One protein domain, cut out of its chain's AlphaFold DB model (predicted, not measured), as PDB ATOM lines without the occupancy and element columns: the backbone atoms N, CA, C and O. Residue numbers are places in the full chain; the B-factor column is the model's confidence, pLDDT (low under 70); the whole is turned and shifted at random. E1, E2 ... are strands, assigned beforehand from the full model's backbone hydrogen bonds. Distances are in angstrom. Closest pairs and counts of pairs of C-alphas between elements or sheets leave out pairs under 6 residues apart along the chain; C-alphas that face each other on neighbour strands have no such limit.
ATOM      1  N   THR A  23      -9.972   6.316  10.797       67.69
ATOM      2  CA  THR A  23      -9.889   6.086   9.351       67.69
ATOM      3  C   THR A  23     -11.113   5.289   8.927       67.69
ATOM      4  O   THR A  23     -11.393   4.230   9.488       67.69
ATOM      5  N   THR A  24     -11.829   5.792   7.926       71.50
ATOM      6  CA  THR A  24     -12.936   5.098   7.269       71.50
ATOM      7  C   THR A  24     -12.529   4.801   5.835       71.50
ATOM      8  O   THR A  24     -12.185   5.710   5.083       71.50
ATOM      9  N   VAL A  25     -12.565   3.526   5.451       68.75
ATOM     10  CA  VAL A  25     -12.284   3.086   4.080       68.75
ATOM     11  C   VAL A  25     -13.562   2.510   3.494       68.75
ATOM     12  O   VAL A  25     -14.126   1.563   4.042       68.75
ATOM     13  N   LYS A  26     -14.014   3.071   2.374       73.38
ATOM     14  CA  LYS A  26     -15.139   2.556   1.599       73.38
ATOM     15  C   LYS A  26     -14.634   2.109   0.233       73.38
ATOM     16  O   LYS A  26     -14.059   2.906  -0.505       73.38
ATOM     17  N   VAL A  27     -14.866   0.837  -0.086       71.19
ATOM     18  CA  VAL A  27     -14.498   0.222  -1.366       71.19
ATOM     19  C   VAL A  27     -15.764  -0.287  -2.041       71.19
ATOM     20  O   VAL A  27     -16.441  -1.171  -1.516       71.19
ATOM     21  N   ASN A  28     -16.072   0.271  -3.206       73.00
ATOM     22  CA  ASN A  28     -17.160  -0.152  -4.070       73.00
ATOM     23  C   ASN A  28     -16.553  -0.741  -5.351       73.00
ATOM     24  O   ASN A  28     -15.904  -0.037  -6.122       73.00
ATOM     25  N   ASN A  29     -16.769  -2.039  -5.567       65.94
ATOM     26  CA  ASN A  29     -16.351  -2.747  -6.773       65.94
ATOM     27  C   ASN A  29     -17.599  -3.306  -7.464       65.94
ATOM     28  O   ASN A  29     -18.361  -4.052  -6.843       65.94
ATOM     29  N   ASP A  30     -17.820  -2.907  -8.714       73.69
ATOM     30  CA  ASP A  30     -18.894  -3.411  -9.566       73.69
ATOM     31  C   ASP A  30     -18.284  -4.128 -10.776       73.69
ATOM     32  O   ASP A  30     -17.468  -3.562 -11.510       73.69
ATOM     33  N   VAL A  31     -18.686  -5.385 -10.966       72.00
ATOM     34  CA  VAL A  31     -18.354  -6.179 -12.147       72.00
ATOM     35  C   VAL A  31     -19.659  -6.606 -12.792       72.00
ATOM     36  O   VAL A  31     -20.393  -7.434 -12.251       72.00
ATOM     37  N   SER A  32     -19.927  -6.076 -13.980       73.12
ATOM     38  CA  SER A  32     -21.107  -6.423 -14.766       73.12
ATOM     39  C   SER A  32     -20.704  -7.091 -16.076       73.12
ATOM     40  O   SER A  32     -19.811  -6.633 -16.793       73.12
ATOM     41  N   THR A  33     -21.363  -8.204 -16.392       62.56
ATOM     42  CA  THR A  33     -21.188  -8.937 -17.648       62.56
ATOM     43  C   THR A  33     -22.423  -8.734 -18.517       62.56
ATOM     44  O   THR A  33     -23.549  -9.001 -18.098       62.56
ATOM     45  N   SER A  34     -22.235  -8.227 -19.737       65.25
ATOM     46  CA  SER A  34     -23.316  -8.148 -20.724       65.25
ATOM     47  C   SER A  34     -23.298  -9.376 -21.639       65.25
ATOM     48  O   SER A  34     -22.250  -9.993 -21.842       65.25
ATOM     49  N   GLY A  35     -24.446  -9.721 -22.235       56.06
ATOM     50  CA  GLY A  35     -24.598 -10.878 -23.134       56.06
ATOM     51  C   GLY A  35     -23.682 -10.886 -24.369       56.06
ATOM     52  O   GLY A  35     -23.619 -11.892 -25.068       56.06
ATOM     53  N   ASN A  36     -22.930  -9.807 -24.610       67.69
ATOM     54  CA  ASN A  36     -21.963  -9.684 -25.700       67.69
ATOM     55  C   ASN A  36     -20.510  -9.992 -25.269       67.69
ATOM     56  O   ASN A  36     -19.577  -9.555 -25.939       67.69
ATOM     57  N   ASN A  37     -20.299 -10.726 -24.168       58.56
ATOM     58  CA  ASN A  37     -18.975 -11.056 -23.607       58.56
ATOM     59  C   ASN A  37     -18.117  -9.830 -23.241       58.56
ATOM     60  O   ASN A  37     -16.892  -9.922 -23.162       58.56
ATOM     61  N   THR A  38     -18.747  -8.680 -23.003       58.28
ATOM     62  CA  THR A  38     -18.065  -7.497 -22.478       58.28
ATOM     63  C   THR A  38     -18.251  -7.440 -20.966       58.28
ATOM     64  O   THR A  38     -19.379  -7.403 -20.465       58.28
ATOM     65  N   SER A  39     -17.130  -7.452 -20.247       64.88
ATOM     66  CA  SER A  39     -17.082  -7.207 -18.807       64.88
ATOM     67  C   SER A  39     -16.792  -5.730 -18.576       64.88
ATOM     68  O   SER A  39     -15.780  -5.222 -19.056       64.88
ATOM     69  N   THR A  40     -17.673  -5.051 -17.850       70.19
ATOM     70  CA  THR A  40     -17.435  -3.689 -17.367       70.19
ATOM     71  C   THR A  40     -17.002  -3.791 -15.913       70.19
ATOM     72  O   THR A  40     -17.709  -4.387 -15.100       70.19
ATOM     73  N   VAL A  41     -15.823  -3.252 -15.607       75.31
ATOM     74  CA  VAL A  41     -15.286  -3.169 -14.247       75.31
ATOM     75  C   VAL A  41     -15.340  -1.713 -13.831       75.31
ATOM     76  O   VAL A  41     -14.869  -0.864 -14.579       75.31
ATOM     77  N   LYS A  42     -15.895  -1.433 -12.654       79.62
ATOM     78  CA  LYS A  42     -15.876  -0.101 -12.055       79.62
ATOM     79  C   LYS A  42     -15.344  -0.183 -10.631       79.62
ATOM     80  O   LYS A  42     -15.941  -0.831  -9.771       79.62
ATOM     81  N   ASN A  43     -14.241   0.515 -10.392       75.38
ATOM     82  CA  ASN A  43     -13.646   0.704  -9.078       75.38
ATOM     83  C   ASN A  43     -13.954   2.118  -8.582       75.38
ATOM     84  O   ASN A  43     -13.725   3.098  -9.295       75.38
ATOM     85  N   ASP A  44     -14.458   2.219  -7.357       82.31
ATOM     86  CA  ASP A  44     -14.682   3.478  -6.650       82.31
ATOM     87  C   ASP A  44     -14.229   3.306  -5.196       82.31
ATOM     88  O   ASP A  44     -14.753   2.474  -4.446       82.31
ATOM     89  N   ILE A  45     -13.188   4.042  -4.820       80.75
ATOM     90  CA  ILE A  45     -12.544   3.956  -3.515       80.75
ATOM     91  C   ILE A  45     -12.519   5.343  -2.904       80.75
ATOM     92  O   ILE A  45     -12.016   6.302  -3.491       80.75
ATOM     93  N   THR A  46     -13.028   5.428  -1.681       82.12
ATOM     94  CA  THR A  46     -12.989   6.641  -0.874       82.12
ATOM     95  C   THR A  46     -12.371   6.317   0.477       82.12
ATOM     96  O   THR A  46     -12.817   5.404   1.177       82.12
ATOM     97  N   ILE A  47     -11.340   7.071   0.848       76.25
ATOM     98  CA  ILE A  47     -10.661   6.963   2.137       76.25
ATOM     99  C   ILE A  47     -10.793   8.296   2.849       76.25
ATOM    100  O   ILE A  47     -10.349   9.320   2.336       76.25
ATOM    101  N   GLU A  48     -11.373   8.274   4.040       76.56
ATOM    102  CA  GLU A  48     -11.435   9.428   4.922       76.56
ATOM    103  C   GLU A  48     -10.575   9.173   6.157       76.56
ATOM    104  O   GLU A  48     -10.837   8.249   6.931       76.56
ATOM    105  N   THR A  49      -9.557  10.005   6.355       75.19
ATOM    106  CA  THR A  49      -8.668   9.931   7.516       75.19
ATOM    107  C   THR A  49      -8.564  11.301   8.156       75.19
ATOM    108  O   THR A  49      -8.100  12.251   7.527       75.19
ATOM    109  N   ASN A  50      -9.004  11.416   9.411       70.31
ATOM    110  CA  ASN A  50      -9.019  12.683  10.153       70.31
ATOM    111  C   ASN A  50      -9.686  13.837   9.364       70.31
ATOM    112  O   ASN A  50      -9.172  14.954   9.335       70.31
ATOM    113  N   GLY A  51     -10.797  13.548   8.673       71.88
ATOM    114  CA  GLY A  51     -11.538  14.510   7.845       71.88
ATOM    115  C   GLY A  51     -10.921  14.812   6.473       71.88
ATOM    116  O   GLY A  51     -11.507  15.559   5.693       71.88
ATOM    117  N   LYS A  52      -9.757  14.239   6.135       72.69
ATOM    118  CA  LYS A  52      -9.180  14.332   4.787       72.69
ATOM    119  C   LYS A  52      -9.702  13.205   3.914       72.69
ATOM    120  O   LYS A  52      -9.521  12.039   4.255       72.69
ATOM    121  N   VAL A  53     -10.278  13.564   2.769       77.75
ATOM    122  CA  VAL A  53     -10.842  12.612   1.810       77.75
ATOM    123  C   VAL A  53      -9.890  12.408   0.635       77.75
ATOM    124  O   VAL A  53      -9.485  13.353  -0.041       77.75
ATOM    125  N   THR A  54      -9.560  11.147   0.384       78.62
ATOM    126  CA  THR A  54      -8.827  10.661  -0.783       78.62
ATOM    127  C   THR A  54      -9.771   9.821  -1.635       78.62
ATOM    128  O   THR A  54     -10.421   8.914  -1.116       78.62
ATOM    129  N   HIS A  55      -9.852  10.123  -2.931       81.50
ATOM    130  CA  HIS A  55     -10.746   9.443  -3.865       81.50
ATOM    131  C   HIS A  55      -9.969   8.849  -5.042       81.50
ATOM    132  O   HIS A  55      -9.093   9.504  -5.611       81.50
ATOM    133  N   TYR A  56     -10.319   7.620  -5.414       82.75
ATOM    134  CA  TYR A  56      -9.824   6.932  -6.599       82.75
ATOM    135  C   TYR A  56     -10.986   6.290  -7.351       82.75
ATOM    136  O   TYR A  56     -11.810   5.602  -6.749       82.75
ATOM    137  N   SER A  57     -11.026   6.471  -8.671       84.62
ATOM    138  CA  SER A  57     -11.992   5.800  -9.534       84.62
ATOM    139  C   SER A  57     -11.346   5.362 -10.844       84.62
ATOM    140  O   SER A  57     -10.511   6.078 -11.399       84.62
ATOM    141  N   SER A  58     -11.715   4.172 -11.318       81.81
ATOM    142  CA  SER A  58     -11.184   3.585 -12.547       81.81
ATOM    143  C   SER A  58     -12.154   2.577 -13.154       81.81
ATOM    144  O   SER A  58     -12.764   1.783 -12.437       81.81
ATOM    145  N   ASP A  59     -12.225   2.568 -14.485       82.62
ATOM    146  CA  ASP A  59     -13.013   1.611 -15.271       82.62
ATOM    147  C   ASP A  59     -12.157   0.432 -15.785       82.62
ATOM    148  O   ASP A  59     -12.507  -0.269 -16.740       82.62
ATOM    149  N   LYS A  60     -10.965   0.245 -15.202       79.75
ATOM    150  CA  LYS A  60     -10.008  -0.804 -15.569       79.75
ATOM    151  C   LYS A  60      -9.911  -1.859 -14.476       79.75
ATOM    152  O   LYS A  60     -10.086  -1.581 -13.294       79.75
ATOM    153  N   SER A  61      -9.567  -3.078 -14.883       77.94
ATOM    154  CA  SER A  61      -9.181  -4.130 -13.944       77.94
ATOM    155  C   SER A  61      -7.764  -3.859 -13.442       77.94
ATOM    156  O   SER A  61      -6.807  -3.964 -14.208       77.94
ATOM    157  N   GLU A  62      -7.632  -3.503 -12.170       80.50
ATOM    158  CA  GLU A  62      -6.375  -3.077 -11.550       80.50
ATOM    159  C   GLU A  62      -6.214  -3.729 -10.176       80.50
ATOM    160  O   GLU A  62      -7.203  -4.034  -9.507       80.50
ATOM    161  N   ASN A  63      -4.970  -3.941  -9.747       80.31
ATOM    162  CA  ASN A  63      -4.689  -4.295  -8.361       80.31
ATOM    163  C   ASN A  63      -4.596  -3.006  -7.540       80.31
ATOM    164  O   ASN A  63      -3.764  -2.153  -7.855       80.31
ATOM    165  N   ILE A  64      -5.443  -2.866  -6.521       81.25
ATOM    166  CA  ILE A  64      -5.512  -1.658  -5.703       81.25
ATOM    167  C   ILE A  64      -5.174  -2.004  -4.257       81.25
ATOM    168  O   ILE A  64      -5.867  -2.789  -3.611       81.25
ATOM    169  N   GLU A  65      -4.123  -1.377  -3.742       81.62
ATOM    170  CA  GLU A  65      -3.689  -1.498  -2.356       81.62
ATOM    171  C   GLU A  65      -3.973  -0.192  -1.621       81.62
ATOM    172  O   GLU A  65      -3.678   0.898  -2.112       81.62
ATOM    173  N   ILE A  66      -4.547  -0.306  -0.426       81.12
ATOM    174  CA  ILE A  66      -4.876   0.830   0.431       81.12
ATOM    175  C   ILE A  66      -4.098   0.671   1.731       81.12
ATOM    176  O   ILE A  66      -4.237  -0.346   2.412       81.12
ATOM    177  N   SER A  67      -3.313   1.682   2.097       78.88
ATOM    178  CA  SER A  67      -2.642   1.734   3.395       78.88
ATOM    179  C   SER A  67      -2.976   3.029   4.130       78.88
ATOM    180  O   SER A  67      -3.250   4.061   3.518       78.88
ATOM    181  N   SER A  68      -3.015   2.967   5.460       73.56
ATOM    182  CA  SER A  68      -3.198   4.138   6.316       73.56
ATOM    183  C   SER A  68      -2.290   3.990   7.527       73.56
ATOM    184  O   SER A  68      -2.471   3.070   8.326       73.56
ATOM    185  N   VAL A  69      -1.291   4.862   7.634       73.75
ATOM    186  CA  VAL A  69      -0.301   4.869   8.718       73.75
ATOM    187  C   VAL A  69      -0.208   6.290   9.252       73.75
ATOM    188  O   VAL A  69      -0.098   7.238   8.479       73.75
ATOM    189  N   ASP A  70      -0.322   6.449  10.572       70.94
ATOM    190  CA  ASP A  70      -0.204   7.740  11.267       70.94
ATOM    191  C   ASP A  70      -1.091   8.868  10.705       70.94
ATOM    192  O   ASP A  70      -0.741  10.046  10.715       70.94
ATOM    193  N   GLY A  71      -2.278   8.515  10.206       65.25
ATOM    194  CA  GLY A  71      -3.215   9.488   9.646       65.25
ATOM    195  C   GLY A  71      -2.912   9.911   8.202       65.25
ATOM    196  O   GLY A  71      -3.581  10.800   7.674       65.25
ATOM    197  N   VAL A  72      -1.930   9.281   7.555       71.19
ATOM    198  CA  VAL A  72      -1.627   9.442   6.133       71.19
ATOM    199  C   VAL A  72      -2.140   8.216   5.390       71.19
ATOM    200  O   VAL A  72      -1.737   7.092   5.678       71.19
ATOM    201  N   SER A  73      -3.047   8.440   4.442       75.88
ATOM    202  CA  SER A  73      -3.590   7.383   3.591       75.88
ATOM    203  C   SER A  73      -2.918   7.380   2.226       75.88
ATOM    204  O   SER A  73      -2.711   8.434   1.629       75.88
ATOM    205  N   GLU A  74      -2.604   6.189   1.733       78.56
ATOM    206  CA  GLU A  74      -1.983   5.952   0.435       78.56
ATOM    207  C   GLU A  74      -2.832   4.962  -0.366       78.56
ATOM    208  O   GLU A  74      -3.287   3.945   0.166       78.56
ATOM    209  N   ILE A  75      -3.024   5.258  -1.652       81.94
ATOM    210  CA  ILE A  75      -3.585   4.323  -2.629       81.94
ATOM    211  C   ILE A  75      -2.465   3.959  -3.600       81.94
ATOM    212  O   ILE A  75      -1.831   4.847  -4.174       81.94
ATOM    213  N   LYS A  76      -2.239   2.661  -3.810       83.94
ATOM    214  CA  LYS A  76      -1.384   2.158  -4.886       83.94
ATOM    215  C   LYS A  76      -2.208   1.408  -5.907       83.94
ATOM    216  O   LYS A  76      -3.046   0.588  -5.547       83.94
ATOM    217  N   VAL A  77      -1.928   1.663  -7.175       82.19
ATOM    218  CA  VAL A  77      -2.560   1.003  -8.314       82.19
ATOM    219  C   VAL A  77      -1.462   0.307  -9.096       82.19
ATOM    220  O   VAL A  77      -0.516   0.945  -9.548       82.19
ATOM    221  N   ASN A  78      -1.553  -1.016  -9.217       86.88
ATOM    222  CA  ASN A  78      -0.537  -1.857  -9.860       86.88
ATOM    223  C   ASN A  78       0.890  -1.626  -9.311       86.88
ATOM    224  O   ASN A  78       1.868  -1.724 -10.046       86.88
ATOM    225  N   GLY A  79       1.003  -1.326  -8.013       84.12
ATOM    226  CA  GLY A  79       2.274  -1.080  -7.324       84.12
ATOM    227  C   GLY A  79       2.771   0.369  -7.359       84.12
ATOM    228  O   GLY A  79       3.726   0.684  -6.651       84.12
ATOM    229  N   GLU A  80       2.119   1.264  -8.106       82.94
ATOM    230  CA  GLU A  80       2.463   2.688  -8.153       82.94
ATOM    231  C   GLU A  80       1.552   3.509  -7.244       82.94
ATOM    232  O   GLU A  80       0.328   3.379  -7.293       82.94
ATOM    233  N   THR A  81       2.140   4.380  -6.421       79.94
ATOM    234  CA  THR A  81       1.376   5.333  -5.610       79.94
ATOM    235  C   THR A  81       0.657   6.305  -6.532       79.94
ATOM    236  O   THR A  81       1.288   7.110  -7.222       79.94
ATOM    237  N   VAL A  82      -0.671   6.257  -6.531       77.62
ATOM    238  CA  VAL A  82      -1.463   7.248  -7.250       77.62
ATOM    239  C   VAL A  82      -1.562   8.487  -6.382       77.62
ATOM    240  O   VAL A  82      -1.944   8.424  -5.212       77.62
ATOM    241  N   SER A  83      -1.173   9.629  -6.947       61.69
ATOM    242  CA  SER A  83      -1.351  10.894  -6.250       61.69
ATOM    243  C   SER A  83      -2.854  11.128  -6.118       61.69
ATOM    244  O   SER A  83      -3.546  11.178  -7.143       61.69
ATOM    245  N   PRO A  84      -3.390  11.221  -4.891       56.72
ATOM    246  CA  PRO A  84      -4.797  11.504  -4.733       56.72
ATOM    247  C   PRO A  84      -5.054  12.868  -5.359       56.72
ATOM    248  O   PRO A  84      -4.376  13.838  -5.026       56.72
ATOM    249  N   THR A  85      -6.034  12.960  -6.262       48.06
ATOM    250  CA  THR A  85      -6.629  14.272  -6.514       48.06
ATOM    251  C   THR A  85      -7.277  14.637  -5.187       48.06
ATOM    252  O   THR A  85      -8.176  13.901  -4.763       48.06
ATOM    253  N   PRO A  86      -6.801  15.676  -4.474       46.41
ATOM    254  CA  PRO A  86      -7.437  16.073  -3.233       46.41
ATOM    255  C   PRO A  86      -8.909  16.277  -3.554       46.41
ATOM    256  O   PRO A  86      -9.234  16.982  -4.518       46.41
ATOM    257  N   ALA A  87      -9.801  15.629  -2.801       45.84
ATOM    258  CA  ALA A  87     -11.191  16.037  -2.845       45.84
ATOM    259  C   ALA A  87     -11.179  17.546  -2.602       45.84
ATOM    260  O   ALA A  87     -10.524  18.007  -1.663       45.84
ATOM    261  N   LYS A  88     -11.802  18.294  -3.522       38.28
ATOM    262  CA  LYS A  88     -12.011  19.738  -3.407       38.28
ATOM    263  C   LYS A  88     -12.309  20.005  -1.936       38.28
ATOM    264  O   LYS A  88     -13.227  19.361  -1.420       38.28
ATOM    265  N   GLU A  89     -11.492  20.838  -1.279       38.50
ATOM    266  CA  GLU A  89     -11.738  21.223   0.114       38.50
ATOM    267  C   GLU A  89     -13.242  21.454   0.261       38.50
ATOM    268  O   GLU A  89     -13.827  22.064  -0.649       38.50
TER     269      GLU A  89
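This is residues 23 to 89 of the 122 residues of an uncharacterized protein of uncultured bacterium (UniProt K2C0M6). Two small three-stranded sheets lie partly face to face as a sandwich, their strands running nearly along one another; the long hairpin of E1 and E2 makes the length, and its turn reaches well past the shorter sheet E4 E5 E6. After E6 the tail crosses back to the edge of the first sheet, where residues 85 to 86 pair with residues 54 to 55 of E3. The printed part has 67 residues with no named helix and six named strands, E1 to E6 in chain order, class all strand; the sheets run E1 - E2 - E3 and E4 - E5 - E6, both antiparallel. It is only just loose, close to compact, with a radius of gyration of the C-alphas of 13.5 A, and spans 45 by 23 by 18 A.

Find C-alpha 23 at (-9.889, 6.086, 9.351); from there E1, residues 23 to 33, runs 32.9 A to C-alpha 33 at (-21.188, -8.937, -17.648). E2, residues 39 to 49, comes back over 32.5 A, and E3, residues 52 to 58, covers 20.5 A. Next read E4, residues 64 to 69, 16.7 A, and E5, residues 72 to 77, 16.8 A. E6, residues 80 to 82, is 6.1 A long and ends at C-alpha 82, (-1.463, 7.248, -7.250).

Begin with E1 and E2, an antiparallel hairpin at 174 degrees, where N 24 and O 48 are 2.8 A apart, within hydrogen-bond range. E2 and E3 form the next hairpin, at 172 degrees, with N 45 and O 56 at 2.8 A; these three strands are a meander, each the antiparallel neighbour of the one before. In the second meander, E4 and E5 are a hairpin at 165 degrees, with N 76 and O 65 at 2.8 A. E5 and E6 are a hairpin at 121 degrees, with N 77 and O 80 at 2.8 A. The two sheets make a sandwich, two sheets face to face: the facing parts are 9.9 A centre to centre and their best planes 6 degrees apart. Between the sheets, look at Thr 49 of E2 and Ser 73 of E5, whose C-alphas, the closest of the two strands, are 6.9 A apart. E2 and E4 are near each other, with 9 pairs of C-alphas within 10 A. E1 and E6 are apart.

The two C-alphas farthest apart, those of Asn 36 and Asp 70, are 46.3 A apart. The printed part has no cut, and the five links between the named strands are tight. The mean pLDDT of the printed part is 72.3; look for values under 70 at residues 23, 25, 29, 33 to 39, 71 and 83 to 89.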